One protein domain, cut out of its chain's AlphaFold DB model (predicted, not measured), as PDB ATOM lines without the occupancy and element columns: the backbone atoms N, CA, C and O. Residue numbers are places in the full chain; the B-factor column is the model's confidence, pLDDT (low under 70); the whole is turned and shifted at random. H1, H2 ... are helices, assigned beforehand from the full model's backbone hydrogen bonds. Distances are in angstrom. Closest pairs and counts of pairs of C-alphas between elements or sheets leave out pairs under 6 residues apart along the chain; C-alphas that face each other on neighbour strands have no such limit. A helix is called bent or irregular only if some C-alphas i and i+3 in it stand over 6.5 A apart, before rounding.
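Overview. This is residues 11 to 130 of the 134 residues of the protein "Propane 2-monooxygenase" of Acidimicrobiia bacterium (UniProt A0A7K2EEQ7). Picture an elongated bundle of four helices in which the long H2 and the arm H3b run on either side of H1b, while the shorter H4 packs slantwise on H1b and H3b. H1 is bent but runs nearly straight; H3 is sharply bent, and its first arm, H3a, crosses H1a near the end of H2. The bundle H1b, H2, H3b, H4 is up and down, each running against the one before it in the chain. The printed part has 120 residues, with four named helices in the order H1, H2, H3, H4 and no named strand: all helix. It is compact, with a radius of gyration of the C-alphas of 15.2 A, and spans 50 by 26 by 18 A.

Along the chain. Find C-alpha 43 at (-35.365, -13.307, 15.474); from there H2, residues 43 to 73, runs 45.4 A. Look before it for H1, residues 11 to 39, assigned as one helix by its hydrogen bonds but bent: C-alphas 19 and 22 are 6.8 A apart. Its arms are H1a, residues 11 to 19, starting at (-30.265, -22.448, 52.272), and H1b, residues 22 to 39, 24.3 A long. After H2 comes H3, residues 77 to 104, also assigned as one helix by its hydrogen bonds and bent, with C-alphas 87 and 90 7.0 A apart; its arms are H3a, residues 77 to 87, and H3b, residues 90 to 104, 20.6 A long. H4, residues 112 to 128, runs 24.2 A to (-45.859, -21.222, 45.868).

Arrangement. Start at H2, which touches H1b in a helical hairpin, a shallow tilt of 22 degrees, opposite ways; their closest C-alphas, Gly 34 and Trp 46, are 4.6 A apart. H1b touches H3b at a shallow tilt of 7 degrees, the same way, closest at the C-alphas of Ala 24 and Ala 92, 6.3 A. H1b touches H4 at a steep tilt of 40 degrees, opposite ways, closest at the C-alphas of Ala 24 and Ala 119, 4.8 A. H3b and H4 form a hairpin, closest at the C-alphas of Ala 100 and Ala 112, 4.7 A. H3a stands at a steep tilt of 51 degrees to H3b and touches H1a, closest at the C-alphas of Glu 12 and Trp 84, 6.1 A. H2 and H3b are apart. Every O i to N i+4 pair is within hydrogen-bond range in H1a, H3a, H3b and H4; in H1b it is 12 of 14 and in H2 25 of 27.

Size, cuts and confidence. Look to Gly 41 and Arg 74 for the two C-alphas farthest apart, 49.8 A. The printed part has no cut; the links H1 to H2 and H2 to H3 are tight, H3 to H4 is short, and no link is long. The mean pLDDT of the printed part is 97.2, and no printed residue is under 70.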
ATOM      1  N   GLY A  11     -28.823 -22.660  52.360       96.75
ATOM      2  CA  GLY A  11     -30.265 -22.448  52.272       96.75
ATOM      3  C   GLY A  11     -30.602 -20.998  51.932       96.75
ATOM      4  O   GLY A  11     -31.481 -20.752  51.101       96.75
ATOM      5  N   GLU A  12     -29.867 -20.042  52.506       98.06
ATOM      6  CA  GLU A  12     -29.990 -18.632  52.132       98.06
ATOM      7  C   GLU A  12     -29.603 -18.419  50.667       98.06
ATOM      8  O   GLU A  12     -30.372 -17.801  49.937       98.06
ATOM      9  N   ALA A  13     -28.473 -18.971  50.216       98.00
ATOM     10  CA  ALA A  13     -28.005 -18.853  48.836       98.00
ATOM     11  C   ALA A  13     -28.997 -19.468  47.834       98.00
ATOM     12  O   ALA A  13     -29.353 -18.821  46.846       98.00
ATOM     13  N   LEU A  14     -29.511 -20.671  48.122       97.69
ATOM     14  CA  LEU A  14     -30.566 -21.320  47.336       97.69
ATOM     15  C   LEU A  14     -31.807 -20.425  47.234       97.69
ATOM     16  O   LEU A  14     -32.363 -20.252  46.152       97.69
ATOM     17  N   THR A  15     -32.238 -19.836  48.352       98.12
ATOM     18  CA  THR A  15     -33.429 -18.978  48.378       98.12
ATOM     19  C   THR A  15     -33.198 -17.681  47.616       98.12
ATOM     20  O   THR A  15     -34.002 -17.310  46.763       98.12
ATOM     21  N   ALA A  16     -32.082 -17.009  47.894       98.12
ATOM     22  CA  ALA A  16     -31.713 -15.742  47.287       98.12
ATOM     23  C   ALA A  16     -31.621 -15.865  45.768       98.12
ATOM     24  O   ALA A  16     -32.237 -15.082  45.047       98.12
ATOM     25  N   VAL A  17     -30.865 -16.852  45.285       97.62
ATOM     26  CA  VAL A  17     -30.567 -17.006  43.862       97.62
ATOM     27  C   VAL A  17     -31.695 -17.738  43.152       97.62
ATOM     28  O   VAL A  17     -32.295 -17.174  42.246       97.62
ATOM     29  N   ASN A  18     -32.016 -18.970  43.545       97.75
ATOM     30  CA  ASN A  18     -32.871 -19.844  42.737       97.75
ATOM     31  C   ASN A  18     -34.371 -19.629  42.947       97.75
ATOM     32  O   ASN A  18     -35.143 -20.009  42.072       97.75
ATOM     33  N   LEU A  19     -34.789 -19.074  44.090       97.94
ATOM     34  CA  LEU A  19     -36.211 -18.924  44.423       97.94
ATOM     35  C   LEU A  19     -36.713 -17.478  44.332       97.94
ATOM     36  O   LEU A  19     -37.923 -17.270  44.338       97.94
ATOM     37  N   VAL A  20     -35.811 -16.494  44.256       98.19
ATOM     38  CA  VAL A  20     -36.172 -15.067  44.257       98.19
ATOM     39  C   VAL A  20     -35.509 -14.303  43.112       98.19
ATOM     40  O   VAL A  20     -36.203 -13.858  42.204       98.19
ATOM     41  N   LEU A  21     -34.179 -14.153  43.114       97.38
ATOM     42  CA  LEU A  21     -33.494 -13.307  42.128       97.38
ATOM     43  C   LEU A  21     -33.585 -13.873  40.710       97.38
ATOM     44  O   LEU A  21     -33.913 -13.137  39.787       97.38
ATOM     45  N   TRP A  22     -33.281 -15.156  40.520       96.44
ATOM     46  CA  TRP A  22     -33.251 -15.754  39.188       96.44
ATOM     47  C   TRP A  22     -34.638 -15.808  38.523       96.44
ATOM     48  O   TRP A  22     -34.724 -15.329  37.394       96.44
ATOM     49  N   PRO A  23     -35.725 -16.247  39.200       97.38
ATOM     50  CA  PRO A  23     -37.083 -16.173  38.645       97.38
ATOM     51  C   PRO A  23     -37.505 -14.756  38.232       97.38
ATOM     52  O   PRO A  23     -38.101 -14.571  37.172       97.38
ATOM     53  N   ALA A  24     -37.150 -13.742  39.030       97.75
ATOM     54  CA  ALA A  24     -37.430 -12.348  38.696       97.75
ATOM     55  C   ALA A  24     -36.657 -11.902  37.442       97.75
ATOM     56  O   ALA A  24     -37.221 -11.331  36.511       97.75
ATOM     57  N   LEU A  25     -35.353 -12.190  37.396       97.06
ATOM     58  CA  LEU A  25     -34.485 -11.771  36.298       97.06
ATOM     59  C   LEU A  25     -34.810 -12.489  34.986       97.06
ATOM     60  O   LEU A  25     -34.781 -11.852  33.939       97.06
ATOM     61  N   GLU A  26     -35.130 -13.783  35.004       96.69
ATOM     62  CA  GLU A  26     -35.459 -14.524  33.779       96.69
ATOM     63  C   GLU A  26     -36.815 -14.109  33.189       96.69
ATOM     64  O   GLU A  26     -36.963 -14.073  31.963       96.69
ATOM     65  N   ALA A  27     -37.789 -13.738  34.028       96.94
ATOM     66  CA  ALA A  27     -39.055 -13.180  33.559       96.94
ATOM     67  C   ALA A  27     -38.810 -11.901  32.744       96.94
ATOM     68  O   ALA A  27     -39.310 -11.769  31.628       96.94
ATOM     69  N   VAL A  28     -37.940 -11.020  33.235       97.88
ATOM     70  CA  VAL A  28     -37.599  -9.771  32.547       97.88
ATOM     71  C   VAL A  28     -36.689 -10.012  31.332       97.88
ATOM     72  O   VAL A  28     -37.006  -9.607  30.211       97.88
ATOM     73  N   LEU A  29     -35.557 -10.690  31.527       97.12
ATOM     74  CA  LEU A  29     -34.485 -10.807  30.532       97.12
ATOM     75  C   LEU A  29     -34.769 -11.837  29.443       97.12
ATOM     76  O   LEU A  29     -34.284 -11.677  28.326       97.12
ATOM     77  N   PHE A  30     -35.502 -12.912  29.742       97.44
ATOM     78  CA  PHE A  30     -35.765 -13.964  28.757       97.44
ATOM     79  C   PHE A  30     -37.171 -13.845  28.183       97.44
ATOM     80  O   PHE A  30     -37.333 -13.916  26.964       97.44
ATOM     81  N   ARG A  31     -38.190 -13.627  29.029       94.25
ATOM     82  CA  ARG A  31     -39.580 -13.539  28.555       94.25
ATOM     83  C   ARG A  31     -39.879 -12.161  27.966       94.25
ATOM     84  O   ARG A  31     -40.110 -12.076  26.761       94.25
ATOM     85  N   SER A  32     -39.835 -11.094  28.764       96.56
ATOM     86  CA  SER A  32     -40.217  -9.751  28.299       96.56
ATOM     87  C   SER A  32     -39.277  -9.232  27.213       96.56
ATOM     88  O   SER A  32     -39.726  -8.884  26.122       96.56
ATOM     89  N   PHE A  33     -37.963  -9.259  27.443       97.94
ATOM     90  CA  PHE A  33     -37.001  -8.810  26.433       97.94
ATOM     91  C   PHE A  33     -37.031  -9.676  25.161       97.94
ATOM     92  O   PHE A  33     -36.929  -9.145  24.056       97.94
ATOM     93  N   GLY A  34     -37.276 -10.987  25.276       97.81
ATOM     94  CA  GLY A  34     -37.470 -11.861  24.116       97.81
ATOM     95  C   GLY A  34     -38.693 -11.487  23.272       97.81
ATOM     96  O   GLY A  34     -38.632 -11.538  22.041       97.81
ATOM     97  N   GLN A  35     -39.790 -11.061  23.905       97.00
ATOM     98  CA  GLN A  35     -40.966 -10.542  23.198       97.00
ATOM     99  C   GLN A  35     -40.662  -9.215  22.493       97.00
ATOM    100  O   GLN A  35     -41.025  -9.057  21.325       97.00
ATOM    101  N   VAL A  36     -39.935  -8.303  23.148       97.94
ATOM    102  CA  VAL A  36     -39.502  -7.031  22.542       97.94
ATOM    103  C   VAL A  36     -38.563  -7.272  21.356       97.94
ATOM    104  O   VAL A  36     -38.747  -6.667  20.297       97.94
ATOM    105  N   ALA A  37     -37.610  -8.201  21.469       98.12
ATOM    106  CA  ALA A  37     -36.733  -8.594  20.367       98.12
ATOM    107  C   ALA A  37     -37.547  -9.089  19.159       98.12
ATOM    108  O   ALA A  37     -37.397  -8.578  18.044       98.12
ATOM    109  N   ARG A  38     -38.502 -10.000  19.393       97.81
ATOM    110  CA  ARG A  38     -39.399 -10.506  18.345       97.81
ATOM    111  C   ARG A  38     -40.223  -9.391  17.698       97.81
ATOM    112  O   ARG A  38     -40.327  -9.358  16.473       97.81
ATOM    113  N   ALA A  39     -40.788  -8.481  18.491       97.69
ATOM    114  CA  ALA A  39     -41.585  -7.356  17.994       97.69
ATOM    115  C   ALA A  39     -40.769  -6.400  17.107       97.69
ATOM    116  O   ALA A  39     -41.319  -5.756  16.212       97.69
ATOM    117  N   ASN A  40     -39.454  -6.343  17.311       97.94
ATOM    118  CA  ASN A  40     -38.529  -5.554  16.501       97.94
ATOM    119  C   ASN A  40     -37.900  -6.315  15.331       97.94
ATOM    120  O   ASN A  40     -37.086  -5.744  14.611       97.94
ATOM    121  N   GLY A  41     -38.300  -7.566  15.096       98.12
ATOM    122  CA  GLY A  41     -37.751  -8.389  14.019       98.12
ATOM    123  C   GLY A  41     -36.382  -8.998  14.332       98.12
ATOM    124  O   GLY A  41     -35.778  -9.595  13.445       98.12
ATOM    125  N   ASP A  42     -35.906  -8.906  15.578       98.38
ATOM    126  CA  ASP A  42     -34.699  -9.595  16.033       98.38
ATOM    127  C   ASP A  42     -35.020 -11.054  16.392       98.38
ATOM    128  O   ASP A  42     -35.238 -11.439  17.547       98.38
ATOM    129  N   GLY A  43     -35.088 -11.880  15.348       98.19
ATOM    130  CA  GLY A  43     -35.365 -13.307  15.474       98.19
ATOM    131  C   GLY A  43     -34.247 -14.094  16.162       98.19
ATOM    132  O   GLY A  43     -34.539 -15.095  16.815       98.19
ATOM    133  N   LEU A  44     -32.989 -13.651  16.050       98.56
ATOM    134  CA  LEU A  44     -31.850 -14.339  16.663       98.56
ATOM    135  C   LEU A  44     -31.921 -14.217  18.182       98.56
ATOM    136  O   LEU A  44     -31.895 -15.236  18.874       98.56
ATOM    137  N   THR A  45     -32.065 -12.994  18.695       98.44
ATOM    138  CA  THR A  45     -32.168 -12.757  20.138       98.44
ATOM    139  C   THR A  45     -33.400 -13.449  20.710       98.44
ATOM    140  O   THR A  45     -33.301 -14.131  21.728       98.44
ATOM    141  N   TRP A  46     -34.546 -13.375  20.025       98.50
ATOM    142  CA  TRP A  46     -35.760 -14.070  20.460       98.50
ATOM    143  C   TRP A  46     -35.560 -15.590  20.611       98.50
ATOM    144  O   TRP A  46     -35.902 -16.152  21.654       98.50
ATOM    145  N   LEU A  47     -34.980 -16.261  19.609       98.31
ATOM    146  CA  LEU A  47     -34.750 -17.712  19.645       98.31
ATOM    147  C   LEU A  47     -33.683 -18.120  20.672       98.31
ATOM    148  O   LEU A  47     -33.811 -19.166  21.316       98.31
ATOM    149  N   LEU A  48     -32.648 -17.296  20.857       98.56
ATOM    150  CA  LEU A  48     -31.630 -17.516  21.881       98.56
ATOM    151  C   LEU A  48     -32.249 -17.466  23.283       98.56
ATOM    152  O   LEU A  48     -32.077 -18.395  24.071       98.56
ATOM    153  N   LEU A  49     -33.013 -16.416  23.580       98.31
ATOM    154  CA  LEU A  49     -33.647 -16.235  24.886       98.31
ATOM    155  C   LEU A  49     -34.714 -17.301  25.159       98.31
ATOM    156  O   LEU A  49     -34.801 -17.799  26.279       98.31
ATOM    157  N   ALA A  50     -35.460 -17.731  24.138       97.06
ATOM    158  CA  ALA A  50     -36.380 -18.864  24.251       97.06
ATOM    159  C   ALA A  50     -35.650 -20.179  24.590       97.06
ATOM    160  O   ALA A  50     -36.174 -21.013  25.326       97.06
ATOM    161  N   THR A  51     -34.424 -20.359  24.091       97.12
ATOM    162  CA  THR A  51     -33.590 -21.520  24.430       97.12
ATOM    163  C   THR A  51     -33.131 -21.455  25.886       97.12
ATOM    164  O   THR A  51     -33.290 -22.432  26.617       97.12
ATOM    165  N   LEU A  52     -32.647 -20.293  26.333       97.62
ATOM    166  CA  LEU A  52     -32.240 -20.063  27.726       97.62
ATOM    167  C   LEU A  52     -33.415 -20.193  28.707       97.62
ATOM    168  O   LEU A  52     -33.232 -20.669  29.827       97.62
ATOM    169  N   ALA A  53     -34.635 -19.865  28.277       96.44
ATOM    170  CA  ALA A  53     -35.846 -20.078  29.065       96.44
ATOM    171  C   ALA A  53     -36.079 -21.567  29.409       96.44
ATOM    172  O   ALA A  53     -36.609 -21.879  30.476       96.44
ATOM    173  N   ASN A  54     -35.630 -22.508  28.567       95.69
ATOM    174  CA  ASN A  54     -35.705 -23.939  28.887       95.69
ATOM    175  C   ASN A  54     -34.737 -24.331  30.016       95.69
ATOM    176  O   ASN A  54     -35.059 -25.187  30.848       95.69
ATOM    177  N   ASP A  55     -33.555 -23.713  30.057       95.62
ATOM    178  CA  ASP A  55     -32.577 -23.919  31.129       95.62
ATOM    179  C   ASP A  55     -33.062 -23.324  32.454       95.62
ATOM    180  O   ASP A  55     -32.949 -23.968  33.500       95.62
ATOM    181  N   ALA A  56     -33.653 -22.133  32.388       95.62
ATOM    182  CA  ALA A  56     -34.369 -21.478  33.480       95.62
ATOM    183  C   ALA A  56     -35.462 -22.382  34.074       95.62
ATOM    184  O   ALA A  56     -35.470 -22.670  35.271       95.62
ATOM    185  N   GLU A  57     -36.310 -22.959  33.223       95.31
ATOM    186  CA  GLU A  57     -37.364 -23.873  33.657       95.31
ATOM    187  C   GLU A  57     -36.789 -25.155  34.285       95.31
ATOM    188  O   GLU A  57     -37.280 -25.635  35.309       95.31
ATOM    189  N   ARG A  58     -35.687 -25.700  33.745       96.19
ATOM    190  CA  ARG A  58     -34.961 -26.798  34.410       96.19
ATOM    191  C   ARG A  58     -34.464 -26.382  35.795       96.19
ATOM    192  O   ARG A  58     -34.563 -27.193  36.716       96.19
ATOM    193  N   ASN A  59     -33.935 -25.166  35.941       96.19
ATOM    194  CA  ASN A  59     -33.454 -24.634  37.215       96.19
ATOM    195  C   ASN A  59     -34.586 -24.577  38.251       96.19
ATOM    196  O   ASN A  59     -34.482 -25.181  39.321       96.19
ATOM    197  N   ARG A  60     -35.712 -23.967  37.878       96.62
ATOM    198  CA  ARG A  60     -36.901 -23.849  38.728       96.62
ATOM    199  C   ARG A  60     -37.428 -25.207  39.203       96.62
ATOM    200  O   ARG A  60     -37.766 -25.359  40.377       96.62
ATOM    201  N   ARG A  61     -37.458 -26.228  38.333       97.50
ATOM    202  CA  ARG A  61     -37.941 -27.572  38.708       97.50
ATOM    203  C   ARG A  61     -37.135 -28.202  39.841       97.50
ATOM    204  O   ARG A  61     -37.731 -28.736  40.774       97.50
ATOM    205  N   TRP A  62     -35.803 -28.182  39.767       98.12
ATOM    206  CA  TRP A  62     -34.998 -28.829  40.809       98.12
ATOM    207  C   TRP A  62     -34.972 -28.000  42.098       98.12
ATOM    208  O   TRP A  62     -35.038 -28.579  43.182       98.12
ATOM    209  N   SER A  63     -34.917 -26.667  42.001       98.19
ATOM    210  CA  SER A  63     -34.800 -25.792  43.173       98.19
ATOM    211  C   SER A  63     -36.073 -25.808  44.020       98.19
ATOM    212  O   SER A  63     -36.009 -25.974  45.240       98.19
ATOM    213  N   THR A  64     -37.241 -25.744  43.376       97.81
ATOM    214  CA  THR A  64     -38.539 -25.842  44.058       97.81
ATOM    215  C   THR A  64     -38.773 -27.233  44.640       97.81
ATOM    216  O   THR A  64     -39.251 -27.347  45.769       97.81
ATOM    217  N   ALA A  65     -38.372 -28.300  43.937       98.12
ATOM    218  CA  ALA A  65     -38.449 -29.665  44.457       98.12
ATOM    219  C   ALA A  65     -37.565 -29.864  45.699       98.12
ATOM    220  O   ALA A  65     -38.010 -30.493  46.660       98.12
ATOM    221  N   LEU A  66     -36.351 -29.305  45.710       98.25
ATOM    222  CA  LEU A  66     -35.454 -29.358  46.866       98.25
ATOM    223  C   LEU A  66     -36.024 -28.588  48.064       98.25
ATOM    224  O   LEU A  66     -36.042 -29.117  49.176       98.25
ATOM    225  N   ALA A  67     -36.523 -27.367  47.846       97.81
ATOM    226  CA  ALA A  67     -37.149 -26.569  48.899       97.81
ATOM    227  C   ALA A  67     -38.379 -27.280  49.482       97.81
ATOM    228  O   ALA A  67     -38.490 -27.438  50.699       97.81
ATOM    229  N   ARG A  68     -39.249 -27.815  48.617       97.69
ATOM    230  CA  ARG A  68     -40.423 -28.596  49.022       97.69
ATOM    231  C   ARG A  68     -40.040 -29.839  49.812       97.69
ATOM    232  O   ARG A  68     -40.631 -30.098  50.856       97.69
ATOM    233  N   TYR A  69     -39.035 -30.586  49.358       97.88
ATOM    234  CA  TYR A  69     -38.510 -31.728  50.103       97.88
ATOM    235  C   TYR A  69     -38.022 -31.306  51.495       97.88
ATOM    236  O   TYR A  69     -38.388 -31.929  52.489       97.88
ATOM    237  N   ALA A  70     -37.261 -30.214  51.602       97.12
ATOM    238  CA  ALA A  70     -36.777 -29.713  52.886       97.12
ATOM    239  C   ALA A  70     -37.920 -29.331  53.845       97.12
ATOM    240  O   ALA A  70     -37.812 -29.598  55.046       97.12
ATOM    241  N   VAL A  71     -39.017 -28.756  53.339       96.69
ATOM    242  CA  VAL A  71     -40.228 -28.470  54.130       96.69
ATOM    243  C   VAL A  71     -40.942 -29.758  54.546       96.69
ATOM    244  O   VAL A  71     -41.317 -29.891  55.707       96.69
ATOM    245  N   GLN A  72     -41.073 -30.744  53.653       96.75
ATOM    246  CA  GLN A  72     -41.663 -32.050  53.987       96.75
ATOM    247  C   GLN A  72     -40.887 -32.770  55.094       96.75
ATOM    248  O   GLN A  72     -41.490 -33.347  55.994       96.75
ATOM    249  N   GLN A  73     -39.552 -32.726  55.045       97.50
ATOM    250  CA  GLN A  73     -38.708 -33.346  56.069       97.50
ATOM    251  C   GLN A  73     -38.796 -32.614  57.412       97.50
ATOM    252  O   GLN A  73     -38.716 -33.245  58.467       97.50
ATOM    253  N   ARG A  74     -38.921 -31.281  57.395       97.00
ATOM    254  CA  ARG A  74     -39.049 -30.448  58.598       97.00
ATOM    255  C   ARG A  74     -39.966 -29.255  58.311       97.00
ATOM    256  O   ARG A  74     -39.480 -28.252  57.786       97.00
ATOM    257  N   PRO A  75     -41.246 -29.295  58.729       95.81
ATOM    258  CA  PRO A  75     -42.213 -28.234  58.422       95.81
ATOM    259  C   PRO A  75     -41.777 -26.827  58.856       95.81
ATOM    260  O   PRO A  75     -42.058 -25.848  58.174       95.81
ATOM    261  N   ALA A  76     -40.999 -26.712  59.940       95.75
ATOM    262  CA  ALA A  76     -40.444 -25.438  60.403       95.75
ATOM    263  C   ALA A  76     -39.548 -24.722  59.367       95.75
ATOM    264  O   ALA A  76     -39.344 -23.510  59.472       95.75
ATOM    265  N   ASN A  77     -39.032 -25.438  58.359       96.06
ATOM    266  CA  ASN A  77     -38.236 -24.855  57.280       96.06
ATOM    267  C   ASN A  77     -39.043 -23.894  56.399       96.06
ATOM    268  O   ASN A  77     -38.449 -22.988  55.821       96.06
ATOM    269  N   GLU A  78     -40.372 -24.024  56.332       95.88
ATOM    270  CA  GLU A  78     -41.211 -23.095  55.565       95.88
ATOM    271  C   GLU A  78     -41.022 -21.651  56.051       95.88
ATOM    272  O   GLU A  78     -40.787 -20.739  55.258       95.88
ATOM    273  N   ALA A  79     -40.996 -21.451  57.372       96.12
ATOM    274  CA  ALA A  79     -40.732 -20.145  57.961       96.12
ATOM    275  C   ALA A  79     -39.302 -19.652  57.681       96.12
ATOM    276  O   ALA A  79     -39.069 -18.447  57.622       96.12
ATOM    277  N   VAL A  80     -38.328 -20.555  57.522       96.69
ATOM    278  CA  VAL A  80     -36.938 -20.194  57.196       96.69
ATOM    279  C   VAL A  80     -36.845 -19.678  55.760       96.69
ATOM    280  O   VAL A  80     -36.364 -18.562  55.554       96.69
ATOM    281  N   PHE A  81     -37.385 -20.428  54.794       96.62
ATOM    282  CA  PHE A  81     -37.469 -20.003  53.394       96.62
ATOM    283  C   PHE A  81     -38.248 -18.695  53.253       96.62
ATOM    284  O   PHE A  81     -37.786 -17.786  52.569       96.62
ATOM    285  N   GLY A  82     -39.373 -18.549  53.962       96.88
ATOM    286  CA  GLY A  82     -40.160 -17.315  53.968       96.88
ATOM    287  C   GLY A  82     -39.379 -16.097  54.471       96.88
ATOM    288  O   GLY A  82     -39.451 -15.027  53.865       96.88
ATOM    289  N   ARG A  83     -38.573 -16.244  55.535       97.94
ATOM    290  CA  ARG A  83     -37.722 -15.149  56.040       97.94
ATOM    291  C   ARG A  83     -36.662 -14.726  55.029       97.94
ATOM    292  O   ARG A  83     -36.479 -13.529  54.812       97.94
ATOM    293  N   TRP A  84     -35.964 -15.679  54.412       98.19
ATOM    294  CA  TRP A  84     -34.977 -15.350  53.382       98.19
ATOM    295  C   TRP A  84     -35.643 -14.765  52.137       98.19
ATOM    296  O   TRP A  84     -35.177 -13.745  51.637       98.19
ATOM    297  N   ALA A  85     -36.769 -15.319  51.689       97.81
ATOM    298  CA  ALA A  85     -37.522 -14.765  50.570       97.81
ATOM    299  C   ALA A  85     -37.911 -13.303  50.831       97.81
ATOM    300  O   ALA A  85     -37.629 -12.441  50.003       97.81
ATOM    301  N   GLY A  86     -38.428 -12.991  52.025       97.88
ATOM    302  CA  GLY A  86     -38.724 -11.615  52.434       97.88
ATOM    303  C   GLY A  86     -37.493 -10.700  52.479       97.88
ATOM    304  O   GLY A  86     -37.585  -9.529  52.120       97.88
ATOM    305  N   ARG A  87     -36.317 -11.217  52.858       97.69
ATOM    306  CA  ARG A  87     -35.050 -10.457  52.842       97.69
ATOM    307  C   ARG A  87     -34.585 -10.109  51.422       97.69
ATOM    308  O   ARG A  87     -33.980  -9.050  51.215       97.69
ATOM    309  N   TRP A  88     -34.809 -11.005  50.466       98.00
ATOM    310  CA  TRP A  88     -34.309 -10.876  49.096       98.00
ATOM    311  C   TRP A  88     -35.316 -10.239  48.137       98.00
ATOM    312  O   TRP A  88     -34.888  -9.589  47.183       98.00
ATOM    313  N   ALA A  89     -36.618 -10.327  48.421       97.44
ATOM    314  CA  ALA A  89     -37.678  -9.780  47.575       97.44
ATOM    315  C   ALA A  89     -37.498  -8.285  47.243       97.44
ATOM    316  O   ALA A  89     -37.545  -7.958  46.061       97.44
ATOM    317  N   PRO A  90     -37.158  -7.378  48.187       97.69
ATOM    318  CA  PRO A  90     -36.943  -5.967  47.846       97.69
ATOM    319  C   PRO A  90     -35.790  -5.739  46.858       97.69
ATOM    320  O   PRO A  90     -35.828  -4.813  46.055       97.69
ATOM    321  N   ARG A  91     -34.753  -6.588  46.897       97.50
ATOM    322  CA  ARG A  91     -33.611  -6.498  45.969       97.50
ATOM    323  C   ARG A  91     -33.978  -7.007  44.581       97.50
ATOM    324  O   ARG A  91     -33.498  -6.451  43.599       97.50
ATOM    325  N   ALA A  92     -34.803  -8.051  44.506       97.69
ATOM    326  CA  ALA A  92     -35.358  -8.517  43.243       97.69
ATOM    327  C   ALA A  92     -36.281  -7.457  42.633       97.69
ATOM    328  O   ALA A  92     -36.081  -7.102  41.478       97.69
ATOM    329  N   ALA A  93     -37.184  -6.873  43.426       97.75
ATOM    330  CA  ALA A  93     -38.079  -5.805  42.986       97.75
ATOM    331  C   ALA A  93     -37.309  -4.592  42.437       97.75
ATOM    332  O   ALA A  93     -37.576  -4.157  41.325       97.75
ATOM    333  N   ALA A  94     -36.281  -4.108  43.145       97.75
ATOM    334  CA  ALA A  94     -35.460  -2.990  42.668       97.75
ATOM    335  C   ALA A  94     -34.709  -3.306  41.355       97.75
ATOM    336  O   ALA A  94     -34.541  -2.437  40.494       97.75
ATOM    337  N   ALA A  95     -34.251  -4.553  41.189       97.50
ATOM    338  CA  ALA A  95     -33.613  -4.997  39.952       97.50
ATOM    339  C   ALA A  95     -34.620  -5.081  38.794       97.50
ATOM    340  O   ALA A  95     -34.314  -4.620  37.695       97.50
ATOM    341  N   VAL A  96     -35.812  -5.630  39.050       98.38
ATOM    342  CA  VAL A  96     -36.919  -5.696  38.086       98.38
ATOM    343  C   VAL A  96     -37.334  -4.298  37.663       98.38
ATOM    344  O   VAL A  96     -37.360  -4.043  36.471       98.38
ATOM    345  N   GLU A  97     -37.572  -3.383  38.602       97.94
ATOM    346  CA  GLU A  97     -37.974  -2.000  38.318       97.94
ATOM    347  C   GLU A  97     -36.978  -1.313  37.373       97.94
ATOM    348  O   GLU A  97     -37.358  -0.766  36.336       97.94
ATOM    349  N   SER A  98     -35.682  -1.415  37.684       97.81
ATOM    350  CA  SER A  98     -34.623  -0.804  36.874       97.81
ATOM    351  C   SER A  98     -34.548  -1.407  35.465       97.81
ATOM    352  O   SER A  98     -34.409  -0.681  34.479       97.81
ATOM    353  N   LEU A  99     -34.646  -2.735  35.349       97.75
ATOM    354  CA  LEU A  99     -34.598  -3.427  34.057       97.75
ATOM    355  C   LEU A  99     -35.877  -3.217  33.239       97.75
ATOM    356  O   LEU A  99     -35.801  -3.043  32.026       97.75
ATOM    357  N   ALA A 100     -37.038  -3.206  33.888       98.12
ATOM    358  CA  ALA A 100     -38.329  -2.960  33.266       98.12
ATOM    359  C   ALA A 100     -38.379  -1.554  32.669       98.12
ATOM    360  O   ALA A 100     -38.790  -1.407  31.521       98.12
ATOM    361  N   ALA A 101     -37.889  -0.545  33.395       97.88
ATOM    362  CA  ALA A 101     -37.754   0.811  32.874       97.88
ATOM    363  C   ALA A 101     -36.832   0.863  31.644       97.88
ATOM    364  O   ALA A 101     -37.188   1.469  30.636       97.88
ATOM    365  N   ALA A 102     -35.685   0.177  31.689       97.38
ATOM    366  CA  ALA A 102     -34.751   0.133  30.564       97.38
ATOM    367  C   ALA A 102     -35.334  -0.575  29.327       97.38
ATOM    368  O   ALA A 102     -35.123  -0.129  28.204       97.38
ATOM    369  N   ILE A 103     -36.080  -1.670  29.515       97.12
ATOM    370  CA  ILE A 103     -36.736  -2.382  28.410       97.12
ATOM    371  C   ILE A 103     -37.902  -1.564  27.851       97.12
ATOM    372  O   ILE A 103     -38.078  -1.543  26.637       97.12
ATOM    373  N   ALA A 104     -38.675  -0.885  28.701       97.12
ATOM    374  CA  ALA A 104     -39.825  -0.078  28.294       97.12
ATOM    375  C   ALA A 104     -39.451   1.135  27.422       97.12
ATOM    376  O   ALA A 104     -40.297   1.634  26.684       97.12
ATOM    377  N   ASP A 105     -38.195   1.586  27.474       97.25
ATOM    378  CA  ASP A 105     -37.670   2.655  26.613       97.25
ATOM    379  C   ASP A 105     -37.348   2.172  25.181       97.25
ATOM    380  O   ASP A 105     -37.126   2.969  24.266       97.25
ATOM    381  N   LEU A 106     -37.340   0.855  24.941       96.81
ATOM    382  CA  LEU A 106     -37.050   0.297  23.622       96.81
ATOM    383  C   LEU A 106     -38.232   0.475  22.645       96.81
ATOM    384  O   LEU A 106     -39.401   0.490  23.041       96.81
ATOM    385  N   PRO A 107     -37.974   0.529  21.323       97.19
ATOM    386  CA  PRO A 107     -39.042   0.544  20.329       97.19
ATOM    387  C   PRO A 107     -39.949  -0.682  20.473       97.19
ATOM    388  O   PRO A 107     -39.461  -1.789  20.684       97.19
ATOM    389  N   ARG A 108     -41.269  -0.509  20.319       95.56
ATOM    390  CA  ARG A 108     -42.259  -1.604  20.427       95.56
ATOM    391  C   ARG A 108     -42.154  -2.410  21.733       95.56
ATOM    392  O   ARG A 108     -42.482  -3.597  21.749       95.56
ATOM    393  N   ALA A 109     -41.684  -1.779  22.807       95.81
ATOM    394  CA  ALA A 109     -41.619  -2.398  24.115       95.81
ATOM    395  C   ALA A 109     -43.001  -2.556  24.762       95.81
ATOM    396  O   ALA A 109     -43.967  -1.871  24.417       95.81
ATOM    397  N   MET A 110     -43.063  -3.472  25.724       93.94
ATOM    398  CA  MET A 110     -44.161  -3.572  26.684       93.94
ATOM    399  C   MET A 110     -44.051  -2.442  27.716       93.94
ATOM    400  O   MET A 110     -42.983  -1.842  27.862       93.94
ATOM    401  N   SER A 111     -45.123  -2.167  28.464       97.25
ATOM    402  CA  SER A 111     -45.024  -1.195  29.553       97.25
ATOM    403  C   SER A 111     -44.158  -1.742  30.695       97.25
ATOM    404  O   SER A 111     -44.130  -2.947  30.948       97.25
ATOM    405  N   ALA A 112     -43.474  -0.859  31.429       97.69
ATOM    406  CA  ALA A 112     -42.702  -1.267  32.606       97.69
ATOM    407  C   ALA A 112     -43.582  -1.952  33.673       97.69
ATOM    408  O   ALA A 112     -43.104  -2.830  34.391       97.69
ATOM    409  N   SER A 113     -44.872  -1.591  33.743       97.88
ATOM    410  CA  SER A 113     -45.848  -2.224  34.634       97.88
ATOM    411  C   SER A 113     -46.079  -3.687  34.262       97.88
ATOM    412  O   SER A 113     -45.952  -4.544  35.128       97.88
ATOM    413  N   ASP A 114     -46.328  -3.983  32.982       97.44
ATOM    414  CA  ASP A 114     -46.569  -5.361  32.519       97.44
ATOM    415  C   ASP A 114     -45.336  -6.249  32.751       97.44
ATOM    416  O   ASP A 114     -45.444  -7.420  33.108       97.44
ATOM    417  N   ILE A 115     -44.138  -5.685  32.559       97.88
ATOM    418  CA  ILE A 115     -42.870  -6.390  32.797       97.88
ATOM    419  C   ILE A 115     -42.689  -6.695  34.289       97.88
ATOM    420  O   ILE A 115     -42.246  -7.788  34.643       97.88
ATOM    421  N   THR A 116     -43.027  -5.737  35.154       98.25
ATOM    422  CA  THR A 116     -42.923  -5.899  36.610       98.25
ATOM    423  C   THR A 116     -43.921  -6.938  37.114       98.25
ATOM    424  O   THR A 116     -43.531  -7.845  37.844       98.25
ATOM    425  N   GLU A 117     -45.173  -6.877  36.655       97.62
ATOM    426  CA  GLU A 117     -46.219  -7.842  37.011       97.62
ATOM    427  C   GLU A 117     -45.833  -9.272  36.611       97.62
ATOM    428  O   GLU A 117     -45.923 -10.188  37.429       97.62
ATOM    429  N   ALA A 118     -45.301  -9.463  35.399       96.38
ATOM    430  CA  ALA A 118     -44.835 -10.772  34.944       96.38
ATOM    431  C   ALA A 118     -43.672 -11.327  35.793       96.38
ATOM    432  O   ALA A 118     -43.547 -12.543  35.968       96.38
ATOM    433  N   ALA A 119     -42.800 -10.458  36.310       97.69
ATOM    434  CA  ALA A 119     -41.711 -10.864  37.192       97.69
ATOM    435  C   ALA A 119     -42.212 -11.229  38.597       97.69
ATOM    436  O   ALA A 119     -41.784 -12.246  39.151       97.69
ATOM    437  N   ASP A 120     -43.142 -10.448  39.145       97.56
ATOM    438  CA  ASP A 120     -43.769 -10.723  40.440       97.56
ATOM    439  C   ASP A 120     -44.567 -12.033  40.410       97.56
ATOM    440  O   ASP A 120     -44.453 -12.845  41.335       97.56
ATOM    441  N   GLU A 121     -45.305 -12.293  39.325       96.94
ATOM    442  CA  GLU A 121     -46.002 -13.562  39.094       96.94
ATOM    443  C   GLU A 121     -45.011 -14.734  39.078       96.94
ATOM    444  O   GLU A 121     -45.185 -15.697  39.826       96.94
ATOM    445  N   ALA A 122     -43.917 -14.633  38.316       96.56
ATOM    446  CA  ALA A 122     -42.917 -15.697  38.225       96.56
ATOM    447  C   ALA A 122     -42.261 -16.026  39.581       96.56
ATOM    448  O   ALA A 122     -42.034 -17.200  39.910       96.56
ATOM    449  N   VAL A 123     -41.969 -15.007  40.397       97.31
ATOM    450  CA  VAL A 123     -41.464 -15.200  41.765       97.31
ATOM    451  C   VAL A 123     -42.542 -15.830  42.648       97.31
ATOM    452  O   VAL A 123     -42.262 -16.794  43.367       97.31
ATOM    453  N   GLY A 124     -43.778 -15.334  42.573       96.44
ATOM    454  CA  GLY A 124     -44.922 -15.845  43.326       96.44
ATOM    455  C   GLY A 124     -45.193 -17.326  43.056       96.44
ATOM    456  O   GLY A 124     -45.277 -18.116  43.998       96.44
ATOM    457  N   GLU A 125     -45.244 -17.725  41.787       95.56
ATOM    458  CA  GLU A 125     -45.405 -19.118  41.352       95.56
ATOM    459  C   GLU A 125     -44.257 -20.010  41.835       95.56
ATOM    460  O   GLU A 125     -44.473 -21.135  42.306       95.56
ATOM    461  N   THR A 126     -43.022 -19.509  41.742       96.62
ATOM    462  CA  THR A 126     -41.835 -20.241  42.196       96.62
ATOM    463  C   THR A 126     -41.908 -20.504  43.695       96.62
ATOM    464  O   THR A 126     -41.740 -21.646  44.126       96.62
ATOM    465  N   LEU A 127     -42.222 -19.483  44.496       95.50
ATOM    466  CA  LEU A 127     -42.357 -19.616  45.945       95.50
ATOM    467  C   LEU A 127     -43.556 -20.491  46.332       95.50
ATOM    468  O   LEU A 127     -43.431 -21.324  47.232       95.50
ATOM    469  N   ALA A 128     -44.692 -20.370  45.643       94.06
ATOM    470  CA  ALA A 128     -45.859 -21.222  45.868       94.06
ATOM    471  C   ALA A 128     -45.529 -22.707  45.643       94.06
ATOM    472  O   ALA A 128     -45.895 -23.547  46.466       94.06
ATOM    473  N   SER A 129     -44.736 -23.018  44.612       92.19
ATOM    474  CA  SER A 129     -44.305 -24.385  44.269       92.19
ATOM    475  C   SER A 129     -43.433 -25.059  45.342       92.19
ATOM    476  O   SER A 129     -43.241 -26.281  45.310       92.19
ATOM    477  N   THR A 130     -42.890 -24.283  46.289       90.69
ATOM    478  CA  THR A 130     -42.096 -24.803  47.415       90.69
ATOM    479  C   THR A 130     -42.950 -25.333  48.567       90.69
ATOM    480  O   THR A 130     -42.444 -26.082  49.403       90.69
TER     481      THR A 130